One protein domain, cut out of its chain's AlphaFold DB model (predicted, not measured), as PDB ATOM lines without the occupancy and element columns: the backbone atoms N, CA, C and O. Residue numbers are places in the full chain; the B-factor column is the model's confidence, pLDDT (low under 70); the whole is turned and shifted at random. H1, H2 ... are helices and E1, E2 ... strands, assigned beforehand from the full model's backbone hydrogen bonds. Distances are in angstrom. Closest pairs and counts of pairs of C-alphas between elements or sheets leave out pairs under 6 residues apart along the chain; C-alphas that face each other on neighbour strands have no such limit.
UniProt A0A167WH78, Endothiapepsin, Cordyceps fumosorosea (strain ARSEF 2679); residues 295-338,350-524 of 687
ATOM      1  N   ALA A 295     -22.936 -33.773  47.756       90.81
ATOM      2  CA  ALA A 295     -24.163 -33.035  47.978       90.81
ATOM      3  C   ALA A 295     -24.637 -32.380  46.690       90.81
ATOM      4  O   ALA A 295     -23.837 -31.940  45.864       90.81
ATOM      5  N   LEU A 296     -25.952 -32.276  46.552       90.62
ATOM      6  CA  LEU A 296     -26.574 -31.608  45.426       90.62
ATOM      7  C   LEU A 296     -27.900 -30.973  45.815       90.62
ATOM      8  O   LEU A 296     -28.570 -31.379  46.767       90.62
ATOM      9  N   ASN A 297     -28.275 -29.983  45.018       89.31
ATOM     10  CA  ASN A 297     -29.551 -29.311  45.136       89.31
ATOM     11  C   ASN A 297     -30.678 -30.226  44.648       89.31
ATOM     12  O   ASN A 297     -30.603 -30.790  43.558       89.31
ATOM     13  N   ALA A 298     -31.735 -30.316  45.447       86.19
ATOM     14  CA  ALA A 298     -33.024 -30.852  45.044       86.19
ATOM     15  C   ALA A 298     -33.879 -29.670  44.575       86.19
ATOM     16  O   ALA A 298     -34.229 -28.802  45.377       86.19
ATOM     17  N   VAL A 299     -34.190 -29.589  43.285       86.06
ATOM     18  CA  VAL A 299     -34.926 -28.446  42.724       86.06
ATOM     19  C   VAL A 299     -36.405 -28.813  42.631       86.06
ATOM     20  O   VAL A 299     -36.700 -29.873  42.079       86.06
ATOM     21  N   PRO A 300     -37.341 -27.992  43.146       81.81
ATOM     22  CA  PRO A 300     -38.766 -28.216  42.921       81.81
ATOM     23  C   PRO A 300     -39.048 -28.372  41.425       81.81
ATOM     24  O   PRO A 300     -38.553 -27.579  40.621       81.81
ATOM     25  N   SER A 301     -39.803 -29.396  41.032       76.38
ATOM     26  CA  SER A 301     -40.156 -29.558  39.625       76.38
ATOM     27  C   SER A 301     -41.052 -28.395  39.191       76.38
ATOM     28  O   SER A 301     -41.993 -28.014  39.884       76.38
ATOM     29  N   ASN A 302     -40.794 -27.840  38.006       64.38
ATOM     30  CA  ASN A 302     -41.673 -26.831  37.397       64.38
ATOM     31  C   ASN A 302     -42.940 -27.469  36.781       64.38
ATOM     32  O   ASN A 302     -43.576 -26.882  35.906       64.38
ATOM     33  N   GLY A 303     -43.276 -28.699  37.180       57.81
ATOM     34  CA  GLY A 303     -44.382 -29.478  36.645       57.81
ATOM     35  C   GLY A 303     -45.724 -28.933  37.102       57.81
ATOM     36  O   GLY A 303     -46.153 -29.179  38.220       57.81
ATOM     37  N   THR A 304     -46.425 -28.207  36.234       52.41
ATOM     38  CA  THR A 304     -47.668 -27.510  36.596       52.41
ATOM     39  C   THR A 304     -48.927 -28.375  36.480       52.41
ATOM     40  O   THR A 304     -49.990 -27.805  36.242       52.41
ATOM     41  N   ARG A 305     -48.849 -29.718  36.518       59.53
ATOM     42  CA  ARG A 305     -49.965 -30.587  36.068       59.53
ATOM     43  C   ARG A 305     -50.351 -31.772  36.958       59.53
ATOM     44  O   ARG A 305     -51.364 -32.404  36.670       59.53
ATOM     45  N   MET A 306     -49.639 -32.059  38.048       70.69
ATOM     46  CA  MET A 306     -50.055 -33.141  38.950       70.69
ATOM     47  C   MET A 306     -51.253 -32.715  39.802       70.69
ATOM     48  O   MET A 306     -51.161 -31.729  40.518       70.69
ATOM     49  N   ASN A 307     -52.349 -33.470  39.767       76.25
ATOM     50  CA  ASN A 307     -53.523 -33.253  40.618       76.25
ATOM     51  C   ASN A 307     -53.664 -34.362  41.682       76.25
ATOM     52  O   ASN A 307     -52.912 -35.344  41.684       76.25
ATOM     53  N   LEU A 308     -54.647 -34.224  42.580       82.31
ATOM     54  CA  LEU A 308     -54.851 -35.162  43.687       82.31
ATOM     55  C   LEU A 308     -55.231 -36.578  43.232       82.31
ATOM     56  O   LEU A 308     -54.701 -37.555  43.763       82.31
ATOM     57  N   VAL A 309     -56.089 -36.698  42.219       79.69
ATOM     58  CA  VAL A 309     -56.507 -37.984  41.637       79.69
ATOM     59  C   VAL A 309     -55.290 -38.741  41.089       79.69
ATOM     60  O   VAL A 309     -55.073 -39.909  41.423       79.69
ATOM     61  N   THR A 310     -54.430 -38.064  40.319       76.56
ATOM     62  CA  THR A 310     -53.181 -38.638  39.795       76.56
ATOM     63  C   THR A 310     -52.211 -39.015  40.919       76.56
ATOM     64  O   THR A 310     -51.558 -40.061  40.848       76.56
ATOM     65  N   ALA A 311     -52.116 -38.205  41.978       81.94
ATOM     66  CA  ALA A 311     -51.263 -38.499  43.126       81.94
ATOM     67  C   ALA A 311     -51.715 -39.762  43.878       81.94
ATOM     68  O   ALA A 311     -50.888 -40.637  44.141       81.94
ATOM     69  N   TYR A 312     -53.015 -39.925  44.145       84.50
ATOM     70  CA  TYR A 312     -53.545 -41.163  44.729       84.50
ATOM     71  C   TYR A 312     -53.282 -42.381  43.845       84.50
ATOM     72  O   TYR A 312     -52.834 -43.413  44.347       84.50
ATOM     73  N   ALA A 313     -53.510 -42.264  42.533       75.62
ATOM     74  CA  ALA A 313     -53.280 -43.357  41.591       75.62
ATOM     75  C   ALA A 313     -51.828 -43.864  41.648       75.62
ATOM     76  O   ALA A 313     -51.570 -45.070  41.666       75.62
ATOM     77  N   ARG A 314     -50.870 -42.934  41.746       77.12
ATOM     78  CA  ARG A 314     -49.441 -43.243  41.893       77.12
ATOM     79  C   ARG A 314     -49.128 -43.938  43.198       77.12
ATOM     80  O   ARG A 314     -48.395 -44.925  43.178       77.12
ATOM     81  N   VAL A 315     -49.669 -43.425  44.300       84.94
ATOM     82  CA  VAL A 315     -49.439 -43.990  45.627       84.94
ATOM     83  C   VAL A 315     -50.004 -45.405  45.695       84.94
ATOM     84  O   VAL A 315     -49.263 -46.342  45.975       84.94
ATOM     85  N   TYR A 316     -51.273 -45.616  45.353       82.88
ATOM     86  CA  TYR A 316     -51.877 -46.949  45.430       82.88
ATOM     87  C   TYR A 316     -51.170 -47.963  44.531       82.88
ATOM     88  O   TYR A 316     -50.900 -49.076  44.969       82.88
ATOM     89  N   ARG A 317     -50.721 -47.560  43.340       74.69
ATOM     90  CA  ARG A 317     -49.850 -48.395  42.505       74.69
ATOM     91  C   ARG A 317     -48.548 -48.765  43.201       74.69
ATOM     92  O   ARG A 317     -48.189 -49.938  43.243       74.69
ATOM     93  N   LYS A 318     -47.839 -47.760  43.714       78.19
ATOM     94  CA  LYS A 318     -46.539 -47.925  44.362       78.19
ATOM     95  C   LYS A 318     -46.627 -48.949  45.487       78.19
ATOM     96  O   LYS A 318     -45.801 -49.841  45.525       78.19
ATOM     97  N   TYR A 319     -47.680 -48.909  46.303       81.75
ATOM     98  CA  TYR A 319     -47.880 -49.842  47.419       81.75
ATOM     99  C   TYR A 319     -48.715 -51.084  47.075       81.75
ATOM    100  O   TYR A 319     -49.097 -51.820  47.984       81.75
ATOM    101  N   ASN A 320     -48.979 -51.349  45.790       77.62
ATOM    102  CA  ASN A 320     -49.778 -52.486  45.320       77.62
ATOM    103  C   ASN A 320     -51.170 -52.577  45.990       77.62
ATOM    104  O   ASN A 320     -51.639 -53.650  46.369       77.62
ATOM    105  N   VAL A 321     -51.817 -51.424  46.151       79.69
ATOM    106  CA  VAL A 321     -53.175 -51.255  46.672       79.69
ATOM    107  C   VAL A 321     -54.135 -51.099  45.492       79.69
ATOM    108  O   VAL A 321     -53.876 -50.335  44.563       79.69
ATOM    109  N   ALA A 322     -55.257 -51.821  45.518       75.69
ATOM    110  CA  ALA A 322     -56.292 -51.684  44.497       75.69
ATOM    111  C   ALA A 322     -56.935 -50.285  44.555       75.69
ATOM    112  O   ALA A 322     -57.247 -49.793  45.641       75.69
ATOM    113  N   LEU A 323     -57.166 -49.650  43.397       73.56
ATOM    114  CA  LEU A 323     -57.867 -48.364  43.373       73.56
ATOM    115  C   LEU A 323     -59.341 -48.543  43.773       73.56
ATOM    116  O   LEU A 323     -60.016 -49.431  43.244       73.56
ATOM    117  N   PRO A 324     -59.883 -47.653  44.619       82.69
ATOM    118  CA  PRO A 324     -61.322 -47.520  44.793       82.69
ATOM    119  C   PRO A 324     -62.027 -47.236  43.461       82.69
ATOM    120  O   PRO A 324     -61.520 -46.484  42.628       82.69
ATOM    121  N   ALA A 325     -63.236 -47.777  43.281       78.50
ATOM    122  CA  ALA A 325     -64.013 -47.606  42.049       78.50
ATOM    123  C   ALA A 325     -64.258 -46.128  41.689       78.50
ATOM    124  O   ALA A 325     -64.231 -45.766  40.513       78.50
ATOM    125  N   SER A 326     -64.448 -45.272  42.698       79.12
ATOM    126  CA  SER A 326     -64.628 -43.828  42.524       79.12
ATOM    127  C   SER A 326     -63.376 -43.144  41.970       79.12
ATOM    128  O   SER A 326     -63.480 -42.303  41.081       79.12
ATOM    129  N   LEU A 327     -62.193 -43.554  42.434       78.06
ATOM    130  CA  LEU A 327     -60.915 -43.022  41.978       78.06
ATOM    131  C   LEU A 327     -60.609 -43.479  40.547       78.06
ATOM    132  O   LEU A 327     -60.201 -42.671  39.719       78.06
ATOM    133  N   SER A 328     -60.891 -44.745  40.226       74.75
ATOM    134  CA  SER A 328     -60.809 -45.260  38.852       74.75
ATOM    135  C   SER A 328     -61.755 -44.517  37.902       74.75
ATOM    136  O   SER A 328     -61.382 -44.212  36.773       74.75
ATOM    137  N   ALA A 329     -62.972 -44.191  38.350       73.31
ATOM    138  CA  ALA A 329     -63.914 -43.398  37.562       73.31
ATOM    139  C   ALA A 329     -63.428 -41.955  37.350       73.31
ATOM    140  O   ALA A 329     -63.523 -41.448  36.236       73.31
ATOM    141  N   ALA A 330     -62.866 -41.321  38.383       74.19
ATOM    142  CA  ALA A 330     -62.298 -39.978  38.282       74.19
ATOM    143  C   ALA A 330     -61.108 -39.918  37.306       74.19
ATOM    144  O   ALA A 330     -61.027 -38.986  36.511       74.19
ATOM    145  N   LEU A 331     -60.232 -40.931  37.305       70.69
ATOM    146  CA  LEU A 331     -59.127 -41.041  36.343       70.69
ATOM    147  C   LEU A 331     -59.628 -41.133  34.895       70.69
ATOM    148  O   LEU A 331     -59.153 -40.385  34.046       70.69
ATOM    149  N   ARG A 332     -60.634 -41.976  34.618       67.50
ATOM    150  CA  ARG A 332     -61.228 -42.079  33.270       67.50
ATOM    151  C   ARG A 332     -61.786 -40.744  32.774       67.50
ATOM    152  O   ARG A 332     -61.599 -40.382  31.618       67.50
ATOM    153  N   LEU A 333     -62.433 -39.981  33.658       66.75
ATOM    154  CA  LEU A 333     -62.959 -38.658  33.308       66.75
ATOM    155  C   LEU A 333     -61.852 -37.637  33.006       66.75
ATOM    156  O   LEU A 333     -62.082 -36.739  32.198       66.75
ATOM    157  N   GLN A 334     -60.670 -37.768  33.621       64.81
ATOM    158  CA  GLN A 334     -59.506 -36.933  33.297       64.81
ATOM    159  C   GLN A 334     -58.919 -37.275  31.923       64.81
ATOM    160  O   GLN A 334     -58.618 -36.364  31.153       64.81
ATOM    161  N   ASP A 335     -58.801 -38.564  31.600       57.94
ATOM    162  CA  ASP A 335     -58.227 -39.024  30.329       57.94
ATOM    163  C   ASP A 335     -59.161 -38.754  29.125       57.94
ATOM    164  O   ASP A 335     -58.702 -38.632  27.986       57.94
ATOM    165  N   GLN A 336     -60.468 -38.569  29.366       57.91
ATOM    166  CA  GLN A 336     -61.491 -38.329  28.342       57.91
ATOM    167  C   GLN A 336     -62.281 -37.021  28.572       57.91
ATOM    168  O   GLN A 336     -63.459 -37.052  28.954       57.91
ATOM    169  N   PRO A 337     -61.719 -35.840  28.245       50.88
ATOM    170  CA  PRO A 337     -62.390 -34.549  28.458       50.88
ATOM    171  C   PRO A 337     -63.723 -34.395  27.693       50.88
ATOM    172  O   PRO A 337     -64.557 -33.560  28.040       50.88
ATOM    173  N   GLN A 338     -63.968 -35.221  26.671       45.19
ATOM    174  CA  GLN A 338     -65.238 -35.287  25.933       45.19
ATOM    175  C   GLN A 338     -66.379 -35.926  26.756       45.19
ATOM    176  O   GLN A 338     -67.539 -35.550  26.588       45.19
ATOM    177  N   SER A 350     -68.027 -35.767  39.510       35.19
ATOM    178  CA  SER A 350     -68.137 -34.568  38.671       35.19
ATOM    179  C   SER A 350     -66.774 -34.232  38.072       35.19
ATOM    180  O   SER A 350     -65.764 -34.288  38.770       35.19
ATOM    181  N   ALA A 351     -66.743 -33.871  36.789       38.06
ATOM    182  CA  ALA A 351     -65.526 -33.427  36.125       38.06
ATOM    183  C   ALA A 351     -65.150 -32.011  36.592       38.06
ATOM    184  O   ALA A 351     -65.602 -31.014  36.031       38.06
ATOM    185  N   ALA A 352     -64.340 -31.918  37.647       34.59
ATOM    186  CA  ALA A 352     -63.631 -30.688  37.975       34.59
ATOM    187  C   ALA A 352     -62.430 -30.522  37.031       34.59
ATOM    188  O   ALA A 352     -61.795 -31.504  36.639       34.59
ATOM    189  N   SER A 353     -62.106 -29.277  36.664       38.09
ATOM    190  CA  SER A 353     -60.818 -28.986  36.024       38.09
ATOM    191  C   SER A 353     -59.712 -29.355  37.014       38.09
ATOM    192  O   SER A 353     -59.745 -28.825  38.126       38.09
ATOM    193  N   PRO A 354     -58.762 -30.246  36.672       47.44
ATOM    194  CA  PRO A 354     -57.786 -30.713  37.643       47.44
ATOM    195  C   PRO A 354     -56.961 -29.540  38.165       47.44
ATOM    196  O   PRO A 354     -56.251 -28.879  37.405       47.44
ATOM    197  N   SER A 355     -57.070 -29.270  39.462       50.75
ATOM    198  CA  SER A 355     -56.220 -28.296  40.134       50.75
ATOM    199  C   SER A 355     -54.838 -28.901  40.352       50.75
ATOM    200  O   SER A 355     -54.690 -30.079  40.684       50.75
ATOM    201  N   THR A 356     -53.802 -28.114  40.083       59.69
ATOM    202  CA  THR A 356     -52.447 -28.641  39.963       59.69
ATOM    203  C   THR A 356     -51.629 -28.282  41.190       59.69
ATOM    204  O   THR A 356     -51.644 -27.153  41.684       59.69
ATOM    205  N   PHE A 357     -50.943 -29.281  41.728       66.62
ATOM    206  CA  PHE A 357     -50.043 -29.133  42.850       66.62
ATOM    207  C   PHE A 357     -48.940 -28.163  42.460       66.62
ATOM    208  O   PHE A 357     -48.250 -28.330  41.459       66.62
ATOM    209  N   THR A 358     -48.812 -27.115  43.267       56.53
ATOM    210  CA  THR A 358     -47.792 -26.074  43.076       56.53
ATOM    211  C   THR A 358     -46.465 -26.440  43.739       56.53
ATOM    212  O   THR A 358     -45.477 -25.743  43.553       56.53
ATOM    213  N   ASP A 359     -46.458 -27.530  44.512       62.78
ATOM    214  CA  ASP A 359     -45.349 -28.047  45.303       62.78
ATOM    215  C   ASP A 359     -45.495 -29.571  45.433       62.78
ATOM    216  O   ASP A 359     -46.614 -30.062  45.578       62.78
ATOM    217  N   GLY A 360     -44.390 -30.327  45.464       64.69
ATOM    218  CA  GLY A 360     -44.444 -31.722  45.932       64.69
ATOM    219  C   GLY A 360     -43.503 -32.719  45.265       64.69
ATOM    220  O   GLY A 360     -43.399 -33.845  45.739       64.69
ATOM    221  N   GLN A 361     -42.789 -32.328  44.214       77.56
ATOM    222  CA  GLN A 361     -41.752 -33.162  43.613       77.56
ATOM    223  C   GLN A 361     -40.462 -32.376  43.468       77.56
ATOM    224  O   GLN A 361     -40.485 -31.179  43.184       77.56
ATOM    225  N   TYR A 362     -39.342 -33.065  43.654       86.50
ATOM    226  CA  TYR A 362     -38.019 -32.497  43.475       86.50
ATOM    227  C   TYR A 362     -37.252 -33.336  42.470       86.50
ATOM    228  O   TYR A 362     -37.305 -34.566  42.497       86.50
ATOM    229  N   VAL A 363     -36.532 -32.656  41.590       90.44
ATOM    230  CA  VAL A 363     -35.660 -33.275  40.602       90.44
ATOM    231  C   VAL A 363     -34.206 -32.967  40.909       90.44
ATOM    232  O   VAL A 363     -33.870 -31.944  41.514       90.44
ATOM    233  N   ILE A 364     -33.345 -33.872  40.469       91.62
ATOM    234  CA  ILE A 364     -31.895 -33.734  40.532       91.62
ATOM    235  C   ILE A 364     -31.281 -33.873  39.142       91.62
ATOM    236  O   ILE A 364     -31.843 -34.533  38.264       91.62
ATOM    237  N   ALA A 365     -30.107 -33.275  38.957       93.38
ATOM    238  CA  ALA A 365     -29.324 -33.442  37.743       93.38
ATOM    239  C   ALA A 365     -28.628 -34.810  37.725       93.38
ATOM    240  O   ALA A 365     -27.915 -35.191  38.659       93.38
ATOM    241  N   VAL A 366     -28.820 -35.540  36.630       95.31
ATOM    242  CA  VAL A 366     -28.220 -36.852  36.395       95.31
ATOM    243  C   VAL A 366     -27.657 -36.901  34.985       95.31
ATOM    244  O   VAL A 366     -28.369 -36.657  34.012       95.31
ATOM    245  N   ASP A 367     -26.383 -37.252  34.870       96.44
ATOM    246  CA  ASP A 367     -25.740 -37.504  33.588       96.44
ATOM    247  C   ASP A 367     -25.768 -38.994  33.262       96.44
ATOM    248  O   ASP A 367     -25.355 -39.824  34.074       96.44
ATOM    249  N   ILE A 368     -26.223 -39.330  32.055       97.25
ATOM    250  CA  ILE A 368     -26.255 -40.704  31.545       97.25
ATOM    251  C   ILE A 368     -25.423 -40.791  30.265       97.25
ATOM    252  O   ILE A 368     -25.575 -39.975  29.350       97.25
ATOM    253  N   GLY A 369     -24.572 -41.811  30.198       96.19
ATOM    254  CA  GLY A 369     -23.825 -42.198  29.008       96.19
ATOM    255  C   GLY A 369     -22.508 -41.461  28.778       96.19
ATOM    256  O   GLY A 369     -22.071 -40.629  29.572       96.19
ATOM    257  N   THR A 370     -21.851 -41.804  27.668       94.88
ATOM    258  CA  THR A 370     -20.553 -41.245  27.261       94.88
ATOM    259  C   THR A 370     -20.573 -40.842  25.776       94.88
ATOM    260  O   THR A 370     -20.531 -41.722  24.917       94.88
ATOM    261  N   PRO A 371     -20.553 -39.542  25.422       95.75
ATOM    262  CA  PRO A 371     -20.438 -38.394  26.320       95.75
ATOM    263  C   PRO A 371     -21.680 -38.225  27.214       95.75
ATOM    264  O   PRO A 371     -22.769 -38.627  26.801       95.75
ATOM    265  N   PRO A 372     -21.524 -37.623  28.408       94.88
ATOM    266  CA  PRO A 372     -22.623 -37.449  29.350       94.88
ATOM    267  C   PRO A 372     -23.746 -36.600  28.753       94.88
ATOM    268  O   PRO A 372     -23.513 -35.554  28.137       94.88
ATOM    269  N   ARG A 373     -24.983 -37.058  28.944       95.50
ATOM    270  CA  ARG A 373     -26.214 -36.339  28.599       95.50
ATOM    271  C   ARG A 373     -26.995 -36.075  29.876       95.50
ATOM    272  O   ARG A 373     -27.255 -37.011  30.624       95.50
ATOM    273  N   ARG A 374     -27.367 -34.813  30.103       94.88
ATOM    274  CA  ARG A 374     -28.006 -34.374  31.347       94.88
ATOM    275  C   ARG A 374     -29.522 -34.500  31.323       94.88
ATOM    276  O   ARG A 374     -30.175 -33.886  30.473       94.88
ATOM    277  N   PHE A 375     -30.049 -35.174  32.334       94.81
ATOM    278  CA  PHE A 375     -31.463 -35.381  32.620       94.81
ATOM    279  C   PHE A 375     -31.816 -34.845  34.008       94.81
ATOM    280  O   PHE A 375     -30.961 -34.773  34.893       94.81
ATOM    281  N   HIS A 376     -33.082 -34.492  34.196       92.94
ATOM    282  CA  HIS A 376     -33.642 -34.041  35.465       92.94
ATOM    283  C   HIS A 376     -34.590 -35.110  36.006       92.94
ATOM    284  O   HIS A 376     -35.734 -35.213  35.566       92.94
ATOM    285  N   LEU A 377     -34.102 -35.947  36.922       92.75
ATOM    286  CA  LEU A 377     -34.839 -37.120  37.404       92.75
ATOM    287  C   LEU A 377     -35.448 -36.868  38.780       92.75
ATOM    288  O   LEU A 377     -34.802 -36.274  39.643       92.75
ATOM    289  N   ASN A 378     -36.663 -37.370  38.995       90.56
ATOM    290  CA  ASN A 378     -37.256 -37.442  40.326       90.56
ATOM    291  C   ASN A 378     -36.582 -38.575  41.109       90.56
ATOM    292  O   ASN A 378     -36.579 -39.727  40.674       90.56
ATOM    293  N   LEU A 379     -35.983 -38.240  42.246       92.25
ATOM    294  CA  LEU A 379     -35.326 -39.210  43.105       92.25
ATOM    295  C   LEU A 379     -36.344 -39.770  44.099       92.25
ATOM    296  O   LEU A 379     -36.790 -39.063  44.997       92.25
ATOM    297  N   ASP A 380     -36.713 -41.038  43.914       92.38
ATOM    298  CA  ASP A 380     -37.900 -41.640  44.524       92.38
ATOM    299  C   ASP A 380     -37.537 -42.785  45.481       92.38
ATOM    300  O   ASP A 380     -37.206 -43.897  45.076       92.38
ATOM    301  N   THR A 381     -37.648 -42.539  46.781       94.81
ATOM    302  CA  THR A 381     -37.309 -43.498  47.848       94.81
ATOM    303  C   THR A 381     -38.286 -44.662  47.989       94.81
ATOM    304  O   THR A 381     -38.020 -45.581  48.764       94.81
ATOM    305  N   ALA A 382     -39.396 -44.665  47.255       90.62
ATOM    306  CA  ALA A 382     -40.374 -45.744  47.294       90.62
ATOM    307  C   ALA A 382     -40.561 -46.448  45.937       90.62
ATOM    308  O   ALA A 382     -41.525 -47.186  45.753       90.62
ATOM    309  N   SER A 383     -39.619 -46.284  45.006       89.56
ATOM    310  CA  SER A 383     -39.449 -47.151  43.833       89.56
ATOM    311  C   SER A 383     -37.978 -47.539  43.651       89.56
ATOM    312  O   SER A 383     -37.101 -46.985  44.311       89.56
ATOM    313  N   SER A 384     -37.689 -48.515  42.785       93.62
ATOM    314  CA  SER A 384     -36.329 -49.066  42.611       93.62
ATOM    315  C   SER A 384     -35.897 -49.159  41.148       93.62
ATOM    316  O   SER A 384     -35.017 -49.943  40.794       93.62
ATOM    317  N   ASP A 385     -36.535 -48.373  40.291       90.94
ATOM    318  CA  ASP A 385     -36.273 -48.292  38.858       90.94
ATOM    319  C   ASP A 385     -35.525 -46.989  38.552       90.94
ATOM    320  O   ASP A 385     -35.830 -45.942  39.120       90.94
ATOM    321  N   ALA A 386     -34.531 -47.057  37.673       96.00
ATOM    322  CA  ALA A 386     -33.820 -45.908  37.131       96.00
ATOM    323  C   ALA A 386     -34.212 -45.776  35.658       96.00
ATOM    324  O   ALA A 386     -33.568 -46.374  34.793       96.00
ATOM    325  N   TRP A 387     -35.291 -45.045  35.373       93.81
ATOM    326  CA  TRP A 387     -35.864 -44.972  34.031       93.81
ATOM    327  C   TRP A 387     -35.856 -43.564  33.446       93.81
ATOM    328  O   TRP A 387     -35.962 -42.579  34.174       93.81
ATOM    329  N   VAL A 388     -35.763 -43.493  32.118       95.31
ATOM    330  CA  VAL A 388     -35.791 -42.258  31.318       95.31
ATOM    331  C   VAL A 388     -36.598 -42.453  30.036       95.31
ATOM    332  O   VAL A 388     -36.707 -43.577  29.537       95.31
ATOM    333  N   TYR A 389     -37.144 -41.373  29.473       90.31
ATOM    334  CA  TYR A 389     -37.759 -41.431  28.142       90.31
ATOM    335  C   TYR A 389     -36.710 -41.804  27.090       90.31
ATOM    336  O   TYR A 389     -35.634 -41.211  27.038       90.31
ATOM    337  N   GLY A 390     -36.999 -42.790  26.249       86.62
ATOM    338  CA  GLY A 390     -36.120 -43.218  25.166       86.62
ATOM    339  C   GLY A 390     -36.357 -42.443  23.878       86.62
ATOM    340  O   GLY A 390     -37.457 -41.946  23.635       86.62
ATOM    341  N   SER A 391     -35.342 -42.396  23.014       81.62
ATOM    342  CA  SER A 391     -35.415 -41.811  21.664       81.62
ATOM    343  C   SER A 391     -36.429 -42.491  20.734       81.62
ATOM    344  O   SER A 391     -36.782 -41.926  19.704       81.62
ATOM    345  N   ALA A 392     -36.909 -43.682  21.101       74.94
ATOM    346  CA  ALA A 392     -37.928 -44.424  20.366       74.94
ATOM    347  C   ALA A 392     -39.336 -43.809  20.492       74.94
ATOM    348  O   ALA A 392     -40.173 -44.016  19.617       74.94
ATOM    349  N   ILE A 393     -39.607 -43.027  21.545       73.44
ATOM    350  CA  ILE A 393     -40.890 -42.327  21.691       73.44
ATOM    351  C   ILE A 393     -40.921 -41.145  20.702       73.44
ATOM    352  O   ILE A 393     -40.004 -40.325  20.707       73.44
ATOM    353  N   PRO A 394     -41.951 -40.987  19.856       72.88
ATOM    354  CA  PRO A 394     -42.057 -39.814  18.993       72.88
ATOM    355  C   PRO A 394     -42.084 -38.508  19.803       72.88
ATOM    356  O   PRO A 394     -42.946 -38.330  20.659       72.88
ATOM    357  N   ALA A 395     -41.187 -37.565  19.497       75.06
ATOM    358  CA  ALA A 395     -41.085 -36.284  20.208       75.06
ATOM    359  C   ALA A 395     -42.413 -35.495  20.333       75.06
ATOM    360  O   ALA A 395     -42.629 -34.907  21.389       75.06
ATOM    361  N   PRO A 396     -43.340 -35.502  19.346       74.81
ATOM    362  CA  PRO A 396     -44.648 -34.849  19.491       74.81
ATOM    363  C   PRO A 396     -45.559 -35.447  20.572       74.81
ATOM    364  O   PRO A 396     -46.539 -34.814  20.955       74.81
ATOM    365  N   LEU A 397     -45.270 -36.665  21.041       71.94
ATOM    366  CA  LEU A 397     -45.984 -37.296  22.151       71.94
ATOM    367  C   LEU A 397     -45.409 -36.908  23.514       71.94
ATOM    368  O   LEU A 397     -45.983 -37.312  24.518       71.94
ATOM    369  N   LEU A 398     -44.306 -36.155  23.560       79.62
ATOM    370  CA  LEU A 398     -43.693 -35.628  24.777       79.62
ATOM    371  C   LEU A 398     -44.025 -34.140  24.950       79.62
ATOM    372  O   LEU A 398     -44.249 -33.410  23.988       79.62
ATOM    373  N   LEU A 399     -44.016 -33.665  26.194       82.19
ATOM    374  CA  LEU A 399     -44.279 -32.275  26.581       82.19
ATOM    375  C   LEU A 399     -42.989 -31.551  26.991       82.19
ATOM    376  O   LEU A 399     -42.959 -30.788  27.956       82.19
ATOM    377  N   GLY A 400     -41.913 -31.800  26.243       84.50
ATOM    378  CA  GLY A 400     -40.598 -31.193  26.463       84.50
ATOM    379  C   GLY A 400     -39.627 -32.031  27.293       84.50
ATOM    380  O   GLY A 400     -38.503 -31.583  27.513       84.50
ATOM    381  N   GLN A 401     -40.017 -33.238  27.721       89.12
ATOM    382  CA  GLN A 401     -39.096 -34.174  28.365       89.12
ATOM    383  C   GLN A 401     -37.934 -34.538  27.439       89.12
ATOM    384  O   GLN A 401     -38.101 -34.733  26.230       89.12
ATOM    385  N   LYS A 402     -36.740 -34.660  28.018       93.56
ATOM    386  CA  LYS A 402     -35.547 -35.104  27.303       93.56
ATOM    387  C   LYS A 402     -35.584 -36.602  27.072       93.56
ATOM    388  O   LYS A 402     -36.051 -37.375  27.901       93.56
ATOM    389  N   GLN A 403     -34.984 -36.999  25.957       93.19
ATOM    390  CA  GLN A 403     -34.872 -38.396  25.568       93.19
ATOM    391  C   GLN A 403     -33.428 -38.879  25.629       93.19
ATOM    392  O   GLN A 403     -32.487 -38.176  25.239       93.19
ATOM    393  N   TYR A 404     -33.270 -40.106  26.101       94.44
ATOM    394  CA  TYR A 404     -32.029 -40.848  26.105       94.44
ATOM    395  C   TYR A 404     -31.952 -41.760  24.880       94.44
ATOM    396  O   TYR A 404     -32.861 -42.538  24.599       94.44
ATOM    397  N   ASP A 405     -30.845 -41.644  24.150       88.25
ATOM    398  CA  ASP A 405     -30.527 -42.502  23.016       88.25
ATOM    399  C   ASP A 405     -29.292 -43.348  23.357       88.25
ATOM    400  O   ASP A 405     -28.170 -42.823  23.332       88.25
ATOM    401  N   PRO A 406     -29.465 -44.643  23.672       84.75
ATOM    402  CA  PRO A 406     -28.348 -45.505  24.024       84.75
ATOM    403  C   PRO A 406     -27.342 -45.683  22.884       84.75
ATOM    404  O   PRO A 406     -26.168 -45.904  23.167       84.75
ATOM    405  N   ALA A 407     -27.744 -45.532  21.615       83.88
ATOM    406  CA  ALA A 407     -26.832 -45.655  20.473       83.88
ATOM    407  C   ALA A 407     -25.816 -44.503  20.400       83.88
ATOM    408  O   ALA A 407     -24.767 -44.622  19.766       83.88
ATOM    409  N   ARG A 408     -26.098 -43.381  21.074       89.25
ATOM    410  CA  ARG A 408     -25.210 -42.211  21.138       89.25
ATOM    411  C   ARG A 408     -24.236 -42.250  22.314       89.25
ATOM    412  O   ARG A 408     -23.428 -41.332  22.450       89.25
ATOM    413  N   SER A 409     -24.295 -43.292  23.142       92.50
ATOM    414  CA  SER A 409     -23.398 -43.495  24.274       92.50
ATOM    415  C   SER A 409     -22.406 -44.626  24.001       92.50
ATOM    416  O   SER A 409     -22.779 -45.771  23.766       92.50
ATOM    417  N   ARG A 410     -21.108 -44.325  24.101       95.19
ATOM    418  CA  ARG A 410     -20.012 -45.296  23.933       95.19
ATOM    419  C   ARG A 410     -19.957 -46.338  25.055       95.19
ATOM    420  O   ARG A 410     -19.397 -47.421  24.862       95.19
ATOM    421  N   THR A 411     -20.505 -46.019  26.224       91.31
ATOM    422  CA  THR A 411     -20.528 -46.898  27.404       91.31
ATOM    423  C   THR A 411     -21.829 -47.681  27.544       91.31
ATOM    424  O   THR A 411     -21.869 -48.625  28.330       91.31
ATOM    425  N   SER A 412     -22.847 -47.372  26.735       91.12
ATOM    426  CA  SER A 412     -24.100 -48.121  26.727       91.12
ATOM    427  C   SER A 412     -23.881 -49.558  26.266       91.12
ATOM    428  O   SER A 412     -23.184 -49.831  25.282       91.12
ATOM    429  N   ARG A 413     -24.476 -50.501  26.990       83.12
ATOM    430  CA  ARG A 413     -24.532 -51.923  26.664       83.12
ATOM    431  C   ARG A 413     -25.962 -52.393  26.867       83.12
ATOM    432  O   ARG A 413     -26.427 -52.501  27.999       83.12
ATOM    433  N   LEU A 414     -26.667 -52.670  25.776       73.94
ATOM    434  CA  LEU A 414     -28.010 -53.240  25.841       73.94
ATOM    435  C   LEU A 414     -27.983 -54.544  26.655       73.94
ATOM    436  O   LEU A 414     -27.143 -55.410  26.404       73.94
ATOM    437  N   GLN A 415     -28.862 -54.668  27.650       68.56
ATOM    438  CA  GLN A 415     -29.088 -55.938  28.333       68.56
ATOM    439  C   GLN A 415     -30.107 -56.708  27.514       68.56
ATOM    440  O   GLN A 415     -31.317 -56.552  27.649       68.56
ATOM    441  N   LEU A 416     -29.568 -57.490  26.589       45.09
ATOM    442  CA  LEU A 416     -30.340 -58.379  25.746       45.09
ATOM    443  C   LEU A 416     -31.202 -59.265  26.646       45.09
ATOM    444  O   LEU A 416     -30.701 -59.842  27.606       45.09
ATOM    445  N   LEU A 417     -32.491 -59.344  26.324       44.38
ATOM    446  CA  LEU A 417     -33.543 -60.019  27.088       44.38
ATOM    447  C   LEU A 417     -34.154 -59.282  28.281       44.38
ATOM    448  O   LEU A 417     -35.254 -59.657  28.689       44.38
ATOM    449  N   ASP A 418     -33.517 -58.237  28.808       51.66
ATOM    450  CA  ASP A 418     -34.075 -57.506  29.942       51.66
ATOM    451  C   ASP A 418     -35.083 -56.447  29.464       51.66
ATOM    452  O   ASP A 418     -34.743 -55.406  28.889       51.66
ATOM    453  N   LEU A 419     -36.353 -56.716  29.746       57.59
ATOM    454  CA  LEU A 419     -37.477 -55.819  29.552       57.59
ATOM    455  C   LEU A 419     -37.862 -55.161  30.872       57.59
ATOM    456  O   LEU A 419     -37.575 -55.634  31.975       57.59
ATOM    457  N   TRP A 420     -38.557 -54.043  30.753       56.66
ATOM    458  CA  TRP A 420     -39.106 -53.332  31.887       56.66
ATOM    459  C   TRP A 420     -40.486 -52.818  31.526       56.66
ATOM    460  O   TRP A 420     -40.665 -52.141  30.519       56.66
ATOM    461  N   VAL A 421     -41.465 -53.142  32.362       55.06
ATOM    462  CA  VAL A 421     -42.797 -52.550  32.291       55.06
ATOM    463  C   VAL A 421     -43.219 -52.224  33.709       55.06
ATOM    464  O   VAL A 421     -43.424 -53.116  34.531       55.06
ATOM    465  N   ALA A 422     -43.388 -50.938  33.976       57.81
ATOM    466  CA  ALA A 422     -44.111 -50.465  35.137       57.81
ATOM    467  C   ALA A 422     -45.536 -50.132  34.678       57.81
ATOM    468  O   ALA A 422     -45.806 -49.062  34.127       57.81
ATOM    469  N   GLY A 423     -46.450 -51.088  34.864       49.06
ATOM    470  CA  GLY A 423     -47.877 -50.859  34.653       49.06
ATOM    471  C   GLY A 423     -48.412 -49.877  35.692       49.06
ATOM    472  O   GLY A 423     -48.022 -49.936  36.859       49.06
ATOM    473  N   TYR A 424     -49.283 -48.968  35.275       52.91
ATOM    474  CA  TYR A 424     -50.050 -48.095  36.156       52.91
ATOM    475  C   TYR A 424     -51.507 -48.550  36.206       52.91
ATOM    476  O   TYR A 424     -51.958 -49.400  35.437       52.91
ATOM    477  N   ILE A 425     -52.233 -48.022  37.187       38.19
ATOM    478  CA  ILE A 425     -53.638 -48.344  37.382       38.19
ATOM    479  C   ILE A 425     -54.472 -47.314  36.617       38.19
ATOM    480  O   ILE A 425     -54.181 -46.134  36.764       38.19
ATOM    481  N   ASN A 426     -55.493 -47.773  35.876       40.88
ATOM    482  CA  ASN A 426     -56.170 -47.122  34.729       40.88
ATOM    483  C   ASN A 426     -55.577 -47.433  33.338       40.88
ATOM    484  O   ASN A 426     -55.830 -46.689  32.403       40.88
ATOM    485  N   TRP A 427     -54.780 -48.499  33.201       44.34
ATOM    486  CA  TRP A 427     -54.147 -48.895  31.930       44.34
ATOM    487  C   TRP A 427     -53.078 -47.945  31.398       44.34
ATOM    488  O   TRP A 427     -52.478 -48.244  30.368       44.34
ATOM    489  N   SER A 428     -52.726 -46.874  32.119       48.22
ATOM    490  CA  SER A 428     -51.458 -46.203  31.852       48.22
ATOM    491  C   SER A 428     -50.286 -47.175  32.087       48.22
ATOM    492  O   SER A 428     -50.351 -48.074  32.922       48.22
ATOM    493  N   PHE A 429     -49.192 -47.061  31.335       59.09
ATOM    494  CA  PHE A 429     -47.978 -47.884  31.483       59.09
ATOM    495  C   PHE A 429     -46.762 -47.090  31.015       59.09
ATOM    496  O   PHE A 429     -46.872 -46.129  30.258       59.09
ATOM    497  N   VAL A 430     -45.594 -47.469  31.511       65.12
ATOM    498  CA  VAL A 430     -44.312 -47.038  30.969       65.12
ATOM    499  C   VAL A 430     -43.493 -48.300  30.845       65.12
ATOM    500  O   VAL A 430     -43.501 -49.155  31.736       65.12
ATOM    501  N   GLY A 431     -42.851 -48.464  29.705       69.38
ATOM    502  CA  GLY A 431     -42.115 -49.679  29.456       69.38
ATOM    503  C   GLY A 431     -41.143 -49.541  28.312       69.38
ATOM    504  O   GLY A 431     -41.205 -48.603  27.517       69.38
ATOM    505  N   GLY A 432     -40.228 -50.491  28.266       72.50
ATOM    506  CA  GLY A 432     -39.187 -50.598  27.268       72.50
ATOM    507  C   GLY A 432     -38.150 -51.620  27.696       72.50
ATOM    508  O   GLY A 432     -38.492 -52.692  28.193       72.50
ATOM    509  N   PHE A 433     -36.885 -51.287  27.492       74.38
ATOM    510  CA  PHE A 433     -35.766 -52.211  27.648       74.38
ATOM    511  C   PHE A 433     -34.749 -51.691  28.658       74.38
ATOM    512  O   PHE A 433     -34.759 -50.516  29.029       74.38
ATOM    513  N   VAL A 434     -33.849 -52.564  29.101       80.69
ATOM    514  CA  VAL A 434     -32.767 -52.198  30.016       80.69
ATOM    515  C   VAL A 434     -31.446 -52.063  29.264       80.69
ATOM    516  O   VAL A 434     -31.028 -52.940  28.510       80.69
ATOM    517  N   CYS A 435     -30.729 -50.977  29.525       87.06
ATOM    518  CA  CYS A 435     -29.324 -50.808  29.174       87.06
ATOM    519  C   CYS A 435     -28.468 -50.775  30.437       87.06
ATOM    520  O   CYS A 435     -28.889 -50.283  31.476       87.06
ATOM    521  N   LYS A 436     -27.228 -51.241  30.334       94.00
ATOM    522  CA  LYS A 436     -26.161 -50.894  31.268       94.00
ATOM    523  C   LYS A 436     -25.451 -49.669  30.730       94.00
ATOM    524  O   LYS A 436     -24.965 -49.707  29.605       94.00
ATOM    525  N   ASP A 437     -25.377 -48.603  31.509       97.31
ATOM    526  CA  ASP A 437     -24.561 -47.446  31.148       97.31
ATOM    527  C   ASP A 437     -23.979 -46.763  32.392       97.31
ATOM    528  O   ASP A 437     -24.283 -47.121  33.530       97.31
ATOM    529  N   THR A 438     -23.097 -45.801  32.168       97.75
ATOM    530  CA  THR A 438     -22.555 -44.903  33.177       97.75
ATOM    531  C   THR A 438     -23.630 -43.900  33.568       97.75
ATOM    532  O   THR A 438     -24.115 -43.149  32.721       97.75
ATOM    533  N   LEU A 439     -23.987 -43.880  34.850       97.69
ATOM    534  CA  LEU A 439     -24.903 -42.907  35.435       97.69
ATOM    535  C   LEU A 439     -24.168 -42.146  36.537       97.69
ATOM    536  O   LEU A 439     -23.694 -42.742  37.507       97.69
ATOM    537  N   THR A 440     -24.084 -40.827  36.391       96.00
ATOM    538  CA  THR A 440     -23.460 -39.939  37.374       96.00
ATOM    539  C   THR A 440     -24.488 -38.977  37.948       96.00
ATOM    540  O   THR A 440     -25.101 -38.205  37.214       96.00
ATOM    541  N   VAL A 441     -24.664 -39.001  39.268       94.88
ATOM    542  CA  VAL A 441     -25.400 -37.952  39.984       94.88
ATOM    543  C   VAL A 441     -24.467 -36.751  40.128       94.88
ATOM    544  O   VAL A 441     -23.362 -36.896  40.650       94.88
ATOM    545  N   VAL A 442     -24.891 -35.590  39.629       92.31
ATOM    546  CA  VAL A 442     -24.051 -34.388  39.476       92.31
ATOM    547  C   VAL A 442     -24.743 -33.150  40.040       92.31
ATOM    548  O   VAL A 442     -25.949 -33.140  40.288       92.31
ATOM    549  N   THR A 443     -23.985 -32.073  40.230       88.50
ATOM    550  CA  THR A 443     -24.558 -30.740  40.451       88.50
ATOM    551  C   THR A 443     -25.062 -30.156  39.128       88.50
ATOM    552  O   THR A 443     -24.561 -30.498  38.053       88.50
ATOM    553  N   GLU A 444     -26.032 -29.238  39.186       83.69
ATOM    554  CA  GLU A 444     -26.603 -28.607  37.983       83.69
ATOM    555  C   GLU A 444     -25.520 -27.932  37.121       83.69
ATOM    556  O   GLU A 444     -25.530 -28.035  35.893       83.69
ATOM    557  N   GLN A 445     -24.533 -27.306  37.770       78.19
ATOM    558  CA  GLN A 445     -23.430 -26.586  37.131       78.19
ATOM    559  C   GLN A 445     -22.425 -27.513  36.427       78.19
ATOM    560  O   GLN A 445     -21.639 -27.036  35.614       78.19
ATOM    561  N   GLY A 446     -22.447 -28.825  36.696       65.31
ATOM    562  CA  GLY A 446     -21.613 -29.807  36.000       65.31
ATOM    563  C   GLY A 446     -20.107 -29.609  36.186       65.31
ATOM    564  O   GLY A 446     -19.359 -29.805  35.235       65.31
ATOM    565  N   THR A 447     -19.657 -29.239  37.387       58.44
ATOM    566  CA  THR A 447     -18.257 -28.892  37.719       58.44
ATOM    567  C   THR A 447     -17.249 -30.053  37.629       58.44
ATOM    568  O   THR A 447     -16.113 -29.906  38.067       58.44
ATOM    569  N   GLY A 448     -17.630 -31.206  37.068       61.09
ATOM    570  CA  GLY A 448     -16.801 -32.417  37.000       61.09
ATOM    571  C   GLY A 448     -16.799 -33.257  38.282       61.09
ATOM    572  O   GLY A 448     -16.251 -34.354  38.283       61.09
ATOM    573  N   GLU A 449     -17.446 -32.780  39.347       76.44
ATOM    574  CA  GLU A 449     -17.656 -33.514  40.596       76.44
ATOM    575  C   GLU A 449     -19.030 -34.201  40.582       76.44
ATOM    576  O   GLU A 449     -20.041 -33.611  40.193       76.44
ATOM    577  N   GLY A 450     -19.069 -35.466  40.998       89.31
ATOM    578  CA  GLY A 450     -20.280 -36.276  40.988       89.31
ATOM    579  C   GLY A 450     -20.049 -37.676  41.540       89.31
ATOM    580  O   GLY A 450     -18.916 -38.107  41.758       89.31
ATOM    581  N   LEU A 451     -21.143 -38.400  41.751       93.88
ATOM    582  CA  LEU A 451     -21.122 -39.801  42.153       93.88
ATOM    583  C   LEU A 451     -21.457 -40.687  40.954       93.88
ATOM    584  O   LEU A 451     -22.598 -40.726  40.492       93.88
ATOM    585  N   THR A 452     -20.453 -41.401  40.448       95.38
ATOM    586  CA  THR A 452     -20.567 -42.221  39.234       95.38
ATOM    587  C   THR A 452     -20.763 -43.697  39.558       95.38
ATOM    588  O   THR A 452     -19.961 -44.311  40.270       95.38
ATOM    589  N   VAL A 453     -21.794 -44.300  38.970       97.38
ATOM    590  CA  VAL A 453     -21.973 -45.752  38.865       97.38
ATOM    591  C   VAL A 453     -21.794 -46.154  37.408       97.38
ATOM    592  O   VAL A 453     -22.574 -45.759  36.544       97.38
ATOM    593  N   GLU A 454     -20.775 -46.963  37.143       96.56
ATOM    594  CA  GLU A 454     -20.615 -47.643  35.860       96.56
ATOM    595  C   GLU A 454     -21.510 -48.887  35.817       96.56
ATOM    596  O   GLU A 454     -21.684 -49.575  36.824       96.56
ATOM    597  N   GLY A 455     -22.096 -49.186  34.656       95.06
ATOM    598  CA  GLY A 455     -22.975 -50.349  34.512       95.06
ATOM    599  C   GLY A 455     -24.246 -50.266  35.369       95.06
ATOM    600  O   GLY A 455     -24.759 -51.288  35.843       95.06
ATOM    601  N   GLN A 456     -24.781 -49.060  35.572       98.06
ATOM    602  CA  GLN A 456     -26.115 -48.895  36.134       98.06
ATOM    603  C   GLN A 456     -27.142 -49.463  35.149       98.06
ATOM    604  O   GLN A 456     -27.065 -49.193  33.954       98.06
ATOM    605  N   GLY A 457     -28.105 -50.244  35.647       95.19
ATOM    606  CA  GLY A 457     -29.272 -50.623  34.853       95.19
ATOM    607  C   GLY A 457     -30.162 -49.398  34.650       95.19
ATOM    608  O   GLY A 457     -30.777 -48.945  35.612       95.19
ATOM    609  N   VAL A 458     -30.177 -48.858  33.436       95.88
ATOM    610  CA  VAL A 458     -31.011 -47.745  32.976       95.88
ATOM    611  C   VAL A 458     -32.153 -48.322  32.149       95.88
ATOM    612  O   VAL A 458     -31.920 -48.981  31.138       95.88
ATOM    613  N   GLN A 459     -33.388 -48.087  32.572       93.06
ATOM    614  CA  GLN A 459     -34.589 -48.542  31.879       93.06
ATOM    615  C   GLN A 459     -35.047 -47.466  30.891       93.06
ATOM    616  O   GLN A 459     -35.422 -46.357  31.264       93.06
ATOM    617  N   VAL A 460     -34.971 -47.776  29.604       86.69
ATOM    618  CA  VAL A 460     -35.219 -46.829  28.519       86.69
ATOM    619  C   VAL A 460     -36.646 -47.021  28.029       86.69
ATOM    620  O   VAL A 460     -36.972 -48.057  27.448       86.69
ATOM    621  N   ALA A 461     -37.508 -46.037  28.281       83.75
ATOM    622  CA  ALA A 461     -38.911 -46.119  27.904       83.75
ATOM    623  C   ALA A 461     -39.077 -45.979  26.385       83.75
ATOM    624  O   ALA A 461     -38.615 -45.015  25.780       83.75
ATOM    625  N   VAL A 462     -39.782 -46.922  25.775       69.88
ATOM    626  CA  VAL A 462     -40.185 -46.884  24.357       69.88
ATOM    627  C   VAL A 462     -41.680 -46.628  24.207       69.88
ATOM    628  O   VAL A 462     -42.135 -46.211  23.149       69.88
ATOM    629  N   LEU A 463     -42.427 -46.819  25.295       65.44
ATOM    630  CA  LEU A 463     -43.840 -46.506  25.418       65.44
ATOM    631  C   LEU A 463     -44.069 -45.826  26.770       65.44
ATOM    632  O   LEU A 463     -43.538 -46.262  27.795       65.44
ATOM    633  N   ALA A 464     -44.874 -44.768  26.768       69.06
ATOM    634  CA  ALA A 464     -45.330 -44.084  27.969       69.06
ATOM    635  C   ALA A 464     -46.770 -43.615  27.751       69.06
ATOM    636  O   ALA A 464     -47.079 -42.981  26.743       69.06
ATOM    637  N   ALA A 465     -47.649 -43.930  28.694       65.12
ATOM    638  CA  ALA A 465     -49.013 -43.441  28.674       65.12
ATOM    639  C   ALA A 465     -49.067 -41.923  28.859       65.12
ATOM    640  O   ALA A 465     -48.208 -41.318  29.509       65.12
ATOM    641  N   ARG A 466     -50.118 -41.313  28.311       68.38
ATOM    642  CA  ARG A 466     -50.274 -39.859  28.279       68.38
ATOM    643  C   ARG A 466     -50.259 -39.229  29.670       68.38
ATOM    644  O   ARG A 466     -49.545 -38.256  29.858       68.38
ATOM    645  N   SER A 467     -50.917 -39.838  30.653       62.62
ATOM    646  CA  SER A 467     -50.912 -39.391  32.055       62.62
ATOM    647  C   SER A 467     -49.513 -39.340  32.698       62.62
ATOM    648  O   SER A 467     -49.289 -38.606  33.659       62.62
ATOM    649  N   ILE A 468     -48.544 -40.095  32.166       71.81
ATOM    650  CA  ILE A 468     -47.142 -40.091  32.617       71.81
ATOM    651  C   ILE A 468     -46.357 -38.982  31.947       71.81
ATOM    652  O   ILE A 468     -45.520 -38.354  32.578       71.81
ATOM    653  N   VAL A 469     -46.634 -38.723  30.672       73.25
ATOM    654  CA  VAL A 469     -46.057 -37.580  29.961       73.25
ATOM    655  C   VAL A 469     -46.631 -36.259  30.488       73.25
ATOM    656  O   VAL A 469     -45.918 -35.263  30.582       73.25
ATOM    657  N   GLU A 470     -47.916 -36.227  30.828       70.56
ATOM    658  CA  GLU A 470     -48.597 -35.035  31.337       70.56
ATOM    659  C   GLU A 470     -48.148 -34.641  32.738       70.56
ATOM    660  O   GLU A 470     -48.255 -33.466  33.093       70.56
ATOM    661  N   ASP A 471     -47.530 -35.565  33.470       66.38
ATOM    662  CA  ASP A 471     -46.698 -35.259  34.628       66.38
ATOM    663  C   ASP A 471     -45.349 -34.659  34.203       66.38
ATOM    664  O   ASP A 471     -44.269 -35.226  34.375       66.38
ATOM    665  N   ALA A 472     -45.445 -33.501  33.556       62.09
ATOM    666  CA  ALA A 472     -44.318 -32.737  33.061       62.09
ATOM    667  C   ALA A 472     -43.424 -32.248  34.212       62.09
ATOM    668  O   ALA A 472     -43.852 -32.144  35.357       62.09
ATOM    669  N   GLY A 473     -42.182 -31.882  33.897       74.00
ATOM    670  CA  GLY A 473     -41.230 -31.336  34.874       74.00
ATOM    671  C   GLY A 473     -40.171 -32.324  35.369       74.00
ATOM    672  O   GLY A 473     -39.347 -31.937  36.194       74.00
ATOM    673  N   MET A 474     -40.154 -33.553  34.845       86.12
ATOM    674  CA  MET A 474     -39.059 -34.513  35.010       86.12
ATOM    675  C   MET A 474     -38.813 -35.295  33.713       86.12
ATOM    676  O   MET A 474     -39.726 -35.492  32.914       86.12
ATOM    677  N   ASP A 475     -37.589 -35.788  33.539       91.56
ATOM    678  CA  ASP A 475     -37.171 -36.624  32.406       91.56
ATOM    679  C   ASP A 475     -37.230 -38.134  32.725       91.56
ATOM    680  O   ASP A 475     -36.892 -38.973  31.885       91.56
ATOM    681  N   GLY A 476     -37.629 -38.487  33.951       91.06
ATOM    682  CA  GLY A 476     -37.684 -39.859  34.444       91.06
ATOM    683  C   GLY A 476     -37.559 -39.958  35.966       91.06
ATOM    684  O   GLY A 476     -37.664 -38.955  36.678       91.06
ATOM    685  N   ILE A 477     -37.311 -41.171  36.469       91.50
ATOM    686  CA  ILE A 477     -37.179 -41.470  37.907       91.50
ATOM    687  C   ILE A 477     -35.840 -42.154  38.187       91.50
ATOM    688  O   ILE A 477     -35.393 -43.002  37.417       91.50
ATOM    689  N   LEU A 478     -35.236 -41.824  39.329       95.75
ATOM    690  CA  LEU A 478     -34.121 -42.545  39.935       95.75
ATOM    691  C   LEU A 478     -34.556 -43.129  41.289       95.75
ATOM    692  O   LEU A 478     -34.550 -42.442  42.309       95.75
ATOM    693  N   GLY A 479     -34.947 -44.401  41.294       95.19
ATOM    694  CA  GLY A 479     -35.459 -45.090  42.476       95.19
ATOM    695  C   GLY A 479     -34.389 -45.386  43.532       95.19
ATOM    696  O   GLY A 479     -33.337 -45.951  43.218       95.19
ATOM    697  N   LEU A 480     -34.676 -45.044  44.792       96.31
ATOM    698  CA  LEU A 480     -33.850 -45.293  45.984       96.31
ATOM    699  C   LEU A 480     -34.524 -46.201  47.029       96.31
ATOM    700  O   LEU A 480     -34.100 -46.258  48.189       96.31
ATOM    701  N   GLY A 481     -35.574 -46.917  46.639       94.75
ATOM    702  CA  GLY A 481     -36.083 -48.061  47.384       94.75
ATOM    703  C   GLY A 481     -35.075 -49.216  47.422       94.75
ATOM    704  O   GLY A 481     -33.938 -49.126  46.946       94.75
ATOM    705  N   PHE A 482     -35.480 -50.347  47.995       96.19
ATOM    706  CA  PHE A 482     -34.640 -51.547  48.000       96.19
ATOM    707  C   PHE A 482     -34.790 -52.313  46.678       96.19
ATOM    708  O   PHE A 482     -35.886 -52.386  46.118       96.19
ATOM    709  N   ASP A 483     -33.713 -52.951  46.206       95.19
ATOM    710  CA  ASP A 483     -33.624 -53.646  44.901       95.19
ATOM    711  C   ASP A 483     -34.800 -54.605  44.611       95.19
ATOM    712  O   ASP A 483     -35.184 -54.822  43.463       95.19
ATOM    713  N   LYS A 484     -35.431 -55.146  45.663       90.62
ATOM    714  CA  LYS A 484     -36.612 -56.016  45.579       90.62
ATOM    715  C   LYS A 484     -37.758 -55.416  44.753       90.62
ATOM    716  O   LYS A 484     -38.452 -56.187  44.087       90.62
ATOM    717  N   LEU A 485     -37.950 -54.095  44.762       85.38
ATOM    718  CA  LEU A 485     -39.044 -53.439  44.032       85.38
ATOM    719  C   LEU A 485     -38.780 -53.260  42.531       85.38
ATOM    720  O   LEU A 485     -39.713 -52.932  41.813       85.38
ATOM    721  N   ASN A 486     -37.552 -53.476  42.043       87.56
ATOM    722  CA  ASN A 486     -37.211 -53.208  40.645       87.56
ATOM    723  C   ASN A 486     -38.070 -54.055  39.684       87.56
ATOM    724  O   ASN A 486     -38.224 -55.265  39.896       87.56
ATOM    725  N   PHE A 487     -38.624 -53.431  38.642       80.00
ATOM    726  CA  PHE A 487     -39.555 -54.071  37.706       80.00
ATOM    727  C   PHE A 487     -38.880 -54.682  36.470       80.00
ATOM    728  O   PHE A 487     -39.582 -55.230  35.620       80.00
ATOM    729  N   ALA A 488     -37.549 -54.608  36.338       74.19
ATOM    730  CA  ALA A 488     -36.859 -55.270  35.235       74.19
ATOM    731  C   ALA A 488     -36.998 -56.798  35.328       74.19
ATOM    732  O   ALA A 488     -37.001 -57.380  36.421       74.19
ATOM    733  N   PHE A 489     -37.116 -57.441  34.172       62.44
ATOM    734  CA  PHE A 489     -37.252 -58.885  34.031       62.44
ATOM    735  C   PHE A 489     -36.572 -59.368  32.737       62.44
ATOM    736  O   PHE A 489     -36.547 -58.608  31.779       62.44
ATOM    737  N   PRO A 490     -36.062 -60.613  32.676       56.09
ATOM    738  CA  PRO A 490     -36.025 -61.598  33.758       56.09
ATOM    739  C   PRO A 490     -35.038 -61.218  34.871       56.09
ATOM    740  O   PRO A 490     -35.201 -61.666  36.007       56.09
ATOM    741  N   THR A 491     -34.070 -60.344  34.583       76.50
ATOM    742  CA  THR A 491     -33.042 -59.945  35.544       76.50
ATOM    743  C   THR A 491     -33.389 -58.615  36.204       76.50
ATOM    744  O   THR A 491     -33.341 -57.552  35.582       76.50
ATOM    745  N   LYS A 492     -33.687 -58.651  37.507       85.12
ATOM    746  CA  LYS A 492     -33.831 -57.425  38.303       85.12
ATOM    747  C   LYS A 492     -32.517 -56.650  38.332       85.12
ATOM    748  O   LYS A 492     -31.444 -57.220  38.534       85.12
ATOM    749  N   GLN A 493     -32.620 -55.334  38.211       93.25
ATOM    750  CA  GLN A 493     -31.490 -54.426  38.355       93.25
ATOM    751  C   GLN A 493     -31.370 -53.937  39.801       93.25
ATOM    752  O   GLN A 493     -32.362 -53.803  40.519       93.25
ATOM    753  N   LYS A 494     -30.136 -53.650  40.221       96.94
ATOM    754  CA  LYS A 494     -29.872 -52.926  41.469       96.94
ATOM    755  C   LYS A 494     -30.177 -51.439  41.296       96.94
ATOM    756  O   LYS A 494     -29.923 -50.878  40.222       96.94
ATOM    757  N   THR A 495     -30.645 -50.795  42.360       98.06
ATOM    758  CA  THR A 495     -30.764 -49.336  42.399       98.06
ATOM    759  C   THR A 495     -29.392 -48.681  42.316       98.06
ATOM    760  O   THR A 495     -28.364 -49.277  42.654       98.06
ATOM    761  N   TRP A 496     -29.376 -47.416  41.904       98.12
ATOM    762  CA  TRP A 496     -28.143 -46.636  41.873       98.12
ATOM    763  C   TRP A 496     -27.489 -46.541  43.255       98.12
ATOM    764  O   TRP A 496     -26.283 -46.758  43.384       98.12
ATOM    765  N   PHE A 497     -28.286 -46.329  44.307       98.06
ATOM    766  CA  PHE A 497     -27.763 -46.271  45.669       98.06
ATOM    767  C   PHE A 497     -27.184 -47.619  46.126       98.06
ATOM    768  O   PHE A 497     -26.103 -47.649  46.711       98.06
ATOM    769  N   SER A 498     -27.826 -48.745  45.790       97.50
ATOM    770  CA  SER A 498     -27.289 -50.091  46.057       97.50
ATOM    771  C   SER A 498     -25.916 -50.305  45.404       97.50
ATOM    772  O   SER A 498     -25.025 -50.892  46.019       97.50
ATOM    773  N   ASN A 499     -25.702 -49.763  44.199       97.94
ATOM    774  CA  ASN A 499     -24.433 -49.867  43.472       97.94
ATOM    775  C   ASN A 499     -23.321 -48.928  43.975       97.94
ATOM    776  O   ASN A 499     -22.150 -49.166  43.673       97.94
ATOM    777  N   ILE A 500     -23.642 -47.858  44.711       96.25
ATOM    778  CA  ILE A 500     -22.636 -46.882  45.167       96.25
ATOM    779  C   ILE A 500     -22.406 -46.859  46.673       96.25
ATOM    780  O   ILE A 500     -21.331 -46.442  47.090       96.25
ATOM    781  N   ARG A 501     -23.356 -47.331  47.489       95.25
ATOM    782  CA  ARG A 501     -23.323 -47.174  48.953       95.25
ATOM    783  C   ARG A 501     -22.030 -47.652  49.614       95.25
ATOM    784  O   ARG A 501     -21.599 -47.038  50.573       95.25
ATOM    785  N   ASP A 502     -21.405 -48.715  49.104       95.00
ATOM    786  CA  ASP A 502     -20.186 -49.285  49.695       95.00
ATOM    787  C   ASP A 502     -18.916 -48.481  49.355       95.00
ATOM    788  O   ASP A 502     -17.855 -48.767  49.899       95.00
ATOM    789  N   ARG A 503     -19.029 -47.480  48.473       94.19
ATOM    790  CA  ARG A 503     -17.986 -46.490  48.156       94.19
ATOM    791  C   ARG A 503     -18.221 -45.140  48.844       94.19
ATOM    792  O   ARG A 503     -17.442 -44.214  48.643       94.19
ATOM    793  N   LEU A 504     -19.316 -45.003  49.590       95.06
ATOM    794  CA  LEU A 504     -19.615 -43.800  50.357       95.06
ATOM    795  C   LEU A 504     -18.947 -43.874  51.731       95.06
ATOM    796  O   LEU A 504     -18.891 -44.952  52.320       95.06
ATOM    797  N   ASN A 505     -18.533 -42.721  52.260       95.12
ATOM    798  CA  ASN A 505     -17.943 -42.617  53.600       95.12
ATOM    799  C   ASN A 505     -18.863 -43.187  54.691       95.12
ATOM    800  O   ASN A 505     -18.457 -43.992  55.524       95.12
ATOM    801  N   GLU A 506     -20.141 -42.828  54.633       96.31
ATOM    802  CA  GLU A 506     -21.201 -43.480  55.390       96.31
ATOM    803  C   GLU A 506     -22.237 -44.062  54.427       96.31
ATOM    804  O   GLU A 506     -22.610 -43.445  53.430       96.31
ATOM    805  N   ARG A 507     -22.760 -45.254  54.722       97.50
ATOM    806  CA  ARG A 507     -23.754 -45.940  53.875       97.50
ATOM    807  C   ARG A 507     -25.150 -45.334  54.044       97.50
ATOM    808  O   ARG A 507     -26.102 -46.030  54.394       97.50
ATOM    809  N   LEU A 508     -25.268 -44.028  53.838       97.75
ATOM    810  CA  LEU A 508     -26.476 -43.250  54.053       97.75
ATOM    811  C   LEU A 508     -26.619 -42.113  53.044       97.75
ATOM    812  O   LEU A 508     -25.663 -41.714  52.368       97.75
ATOM    813  N   PHE A 509     -27.830 -41.578  52.982       98.25
ATOM    814  CA  PHE A 509     -28.124 -40.301  52.349       98.25
ATOM    815  C   PHE A 509     -29.094 -39.489  53.210       98.25
ATOM    816  O   PHE A 509     -29.799 -40.047  54.057       98.25
ATOM    817  N   THR A 510     -29.132 -38.173  53.016       98.06
ATOM    818  CA  THR A 510     -30.082 -37.285  53.701       98.06
ATOM    819  C   THR A 510     -30.949 -36.519  52.717       98.06
ATOM    820  O   THR A 510     -30.571 -36.316  51.562       98.06
ATOM    821  N   VAL A 511     -32.126 -36.117  53.190       96.44
ATOM    822  CA  VAL A 511     -33.114 -35.335  52.451       96.44
ATOM    823  C   VAL A 511     -33.491 -34.115  53.279       96.44
ATOM    824  O   VAL A 511     -34.071 -34.243  54.359       96.44
ATOM    825  N   ASP A 512     -33.202 -32.932  52.745       94.88
ATOM    826  CA  ASP A 512     -33.638 -31.643  53.276       94.88
ATOM    827  C   ASP A 512     -34.458 -30.892  52.218       94.88
ATOM    828  O   ASP A 512     -33.957 -30.037  51.485       94.88
ATOM    829  N   PHE A 513     -35.745 -31.221  52.110       93.19
ATOM    830  CA  PHE A 513     -36.657 -30.528  51.201       93.19
ATOM    831  C   PHE A 513     -37.107 -29.182  51.761       93.19
ATOM    832  O   PHE A 513     -37.390 -29.046  52.951       93.19
ATOM    833  N   ARG A 514     -37.238 -28.176  50.896       89.50
ATOM    834  CA  ARG A 514     -37.641 -26.821  51.284       89.50
ATOM    835  C   ARG A 514     -38.856 -26.409  50.468       89.50
ATOM    836  O   ARG A 514     -38.798 -26.351  49.249       89.50
ATOM    837  N   ARG A 515     -39.981 -26.137  51.132       87.12
ATOM    838  CA  ARG A 515     -41.212 -25.768  50.426       87.12
ATOM    839  C   ARG A 515     -40.984 -24.522  49.563       87.12
ATOM    840  O   ARG A 515     -40.519 -23.514  50.089       87.12
ATOM    841  N   ARG A 516     -41.333 -24.595  48.270       83.06
ATOM    842  CA  ARG A 516     -41.138 -23.521  47.269       83.06
ATOM    843  C   ARG A 516     -39.706 -22.998  47.176       83.06
ATOM    844  O   ARG A 516     -39.482 -21.855  46.791       83.06
ATOM    845  N   ALA A 517     -38.732 -23.815  47.557       85.69
ATOM    846  CA  ALA A 517     -37.335 -23.437  47.564       85.69
ATOM    847  C   ALA A 517     -36.463 -24.637  47.198       85.69
ATOM    848  O   ALA A 517     -36.886 -25.791  47.234       85.69
ATOM    849  N   VAL A 518     -35.221 -24.352  46.829       88.19
ATOM    850  CA  VAL A 518     -34.240 -25.398  46.562       88.19
ATOM    851  C   VAL A 518     -33.948 -26.143  47.865       88.19
ATOM    852  O   VAL A 518     -33.591 -25.533  48.874       88.19
ATOM    853  N   GLY A 519     -34.151 -27.456  47.843       90.75
ATOM    854  CA  GLY A 519     -33.750 -28.375  48.899       90.75
ATOM    855  C   GLY A 519     -32.377 -28.982  48.631       90.75
ATOM    856  O   GLY A 519     -31.656 -28.569  47.721       90.75
ATOM    857  N   LYS A 520     -32.022 -30.004  49.406       92.31
ATOM    858  CA  LYS A 520     -30.715 -30.654  49.335       92.31
ATOM    859  C   LYS A 520     -30.814 -32.162  49.547       92.31
ATOM    860  O   LYS A 520     -31.583 -32.627  50.389       92.31
ATOM    861  N   TYR A 521     -29.992 -32.897  48.806       95.06
ATOM    862  CA  TYR A 521     -29.611 -34.272  49.109       95.06
ATOM    863  C   TYR A 521     -28.131 -34.312  49.493       95.06
ATOM    864  O   TYR A 521     -27.312 -33.630  48.868       95.06
ATOM    865  N   THR A 522     -27.776 -35.149  50.466       95.88
ATOM    866  CA  THR A 522     -26.379 -35.542  50.715       95.88
ATOM    867  C   THR A 522     -26.234 -37.051  50.622       95.88
ATOM    868  O   THR A 522     -27.157 -37.783  50.960       95.88
ATOM    869  N   PHE A 523     -25.070 -37.523  50.193       96.69
ATOM    870  CA  PHE A 523     -24.689 -38.930  50.141       96.69
ATOM    871  C   PHE A 523     -23.351 -39.097  50.847       96.69
ATOM    872  O   PHE A 523     -22.426 -38.317  50.618       96.69
ATOM    873  N   GLY A 524     -23.232 -40.116  51.694       96.06
ATOM    874  CA  GLY A 524     -21.976 -40.418  52.378       96.06
ATOM    875  C   GLY A 524     -21.741 -39.671  53.682       96.06
ATOM    876  O   GLY A 524     -20.768 -39.972  54.362       96.06
TER     877      GLY A 524
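What this domain is: This is residues 295 to 338 and 350 to 524 of the 687 residues of the protein "Endothiapepsin" of Cordyceps fumosorosea (strain ARSEF 2679) (UniProt A0A167WH78). The core is a closed barrel of six strands, E2, E3, E8, E4, E7 and E6 round the ring, with E5 alongside E6 and a flap of E1, E10 and E9 extending from E2. H4 packs on the outside of the barrel with the sheet curled round it, while H1 and H2 form a pair beyond the opposite end. The printed part has 219 residues, with four named helices and ten named strands in the order E1 H1 H2 E2 E3 E4 E5 E6 E7 H3 E8 H4 E9 E10. The class is mixed, helices and strands, and the barrel pairs its strands both parallel and antiparallel. The whole is compact, with a radius of gyration of the C-alphas of 17.1 A and spans of 52 by 40 by 32 A.

How they stand to each other: Begin at E1, residues 295 to 300: E2, residues 362 to 368, lies on one side, with N 299 and O 363 3.0 A apart, and E10, residues 517 to 523, on the other, with N 298 and O 519 2.9 A apart. H1, residues 308 to 318, touches H2, residues 325 to 335, at a steep tilt of 63 degrees, opposite ways; their closest C-alphas are Val 309 and Leu 331, 6.7 A. Neither is on the barrel. E2 and E3, residues 373 to 380, form a hairpin, with N 366 and O 375 2.9 A apart. E3 is parallel to E8, residues 476 to 479, with N 378 and O 476 3.0 A apart. E8 is antiparallel to E4, residues 386 to 389, with N 387 and O 477 2.9 A apart; E4 is parallel to E7, residues 450 to 464, with N 388 and O 459 3.0 A apart. E5, residues 413 to 423, E6, residues 429 to 442, and E7 form a meander of two hairpins, each strand the antiparallel neighbour of the one before: look at N 413 and O 436, 2.8 A, and N 435 and O 458, 2.8 A. N 440 and O 367, 2.8 A, close the ring between E6 and E2. H3, residues 466 to 469, is on the barrel; its Ile 468 and Val 430 of E6 are their closest C-alphas, 7.7 A. H4, residues 496 to 503, lies outside the barrel at a height over the sheet of 6.3 A, its C-alpha 500 6.4 A from that of Val 453, the closest pair with E7. E9, residues 508 to 514, and E10 form a hairpin, with N 510 and O 522 2.9 A apart. Every O i to N i+4 pair is within hydrogen-bond range in H1 and H2, 2 of 4 in H4, and H3 is too short for one.

Where its parts are: Find C-alpha 295 at (-24.163, -33.035, 47.978), where E1 begins, and C-alpha 523 at (-24.689, -38.930, 50.141), where E10 ends. E7 is 29.3 A long and bends by 85 degrees at residue 454; E6 is 28.6 A and bends by 98 degrees at 436.

The domain as a whole: Residues 339 to 349 are not printed, a gap of 13.1 A between C-alphas 338 and 350. The links E4 to E5 and E8 to H4 are long. The mean pLDDT of the printed part is 80.4; 52 residues are under 70, among them 350 to 360 and 415 to 431.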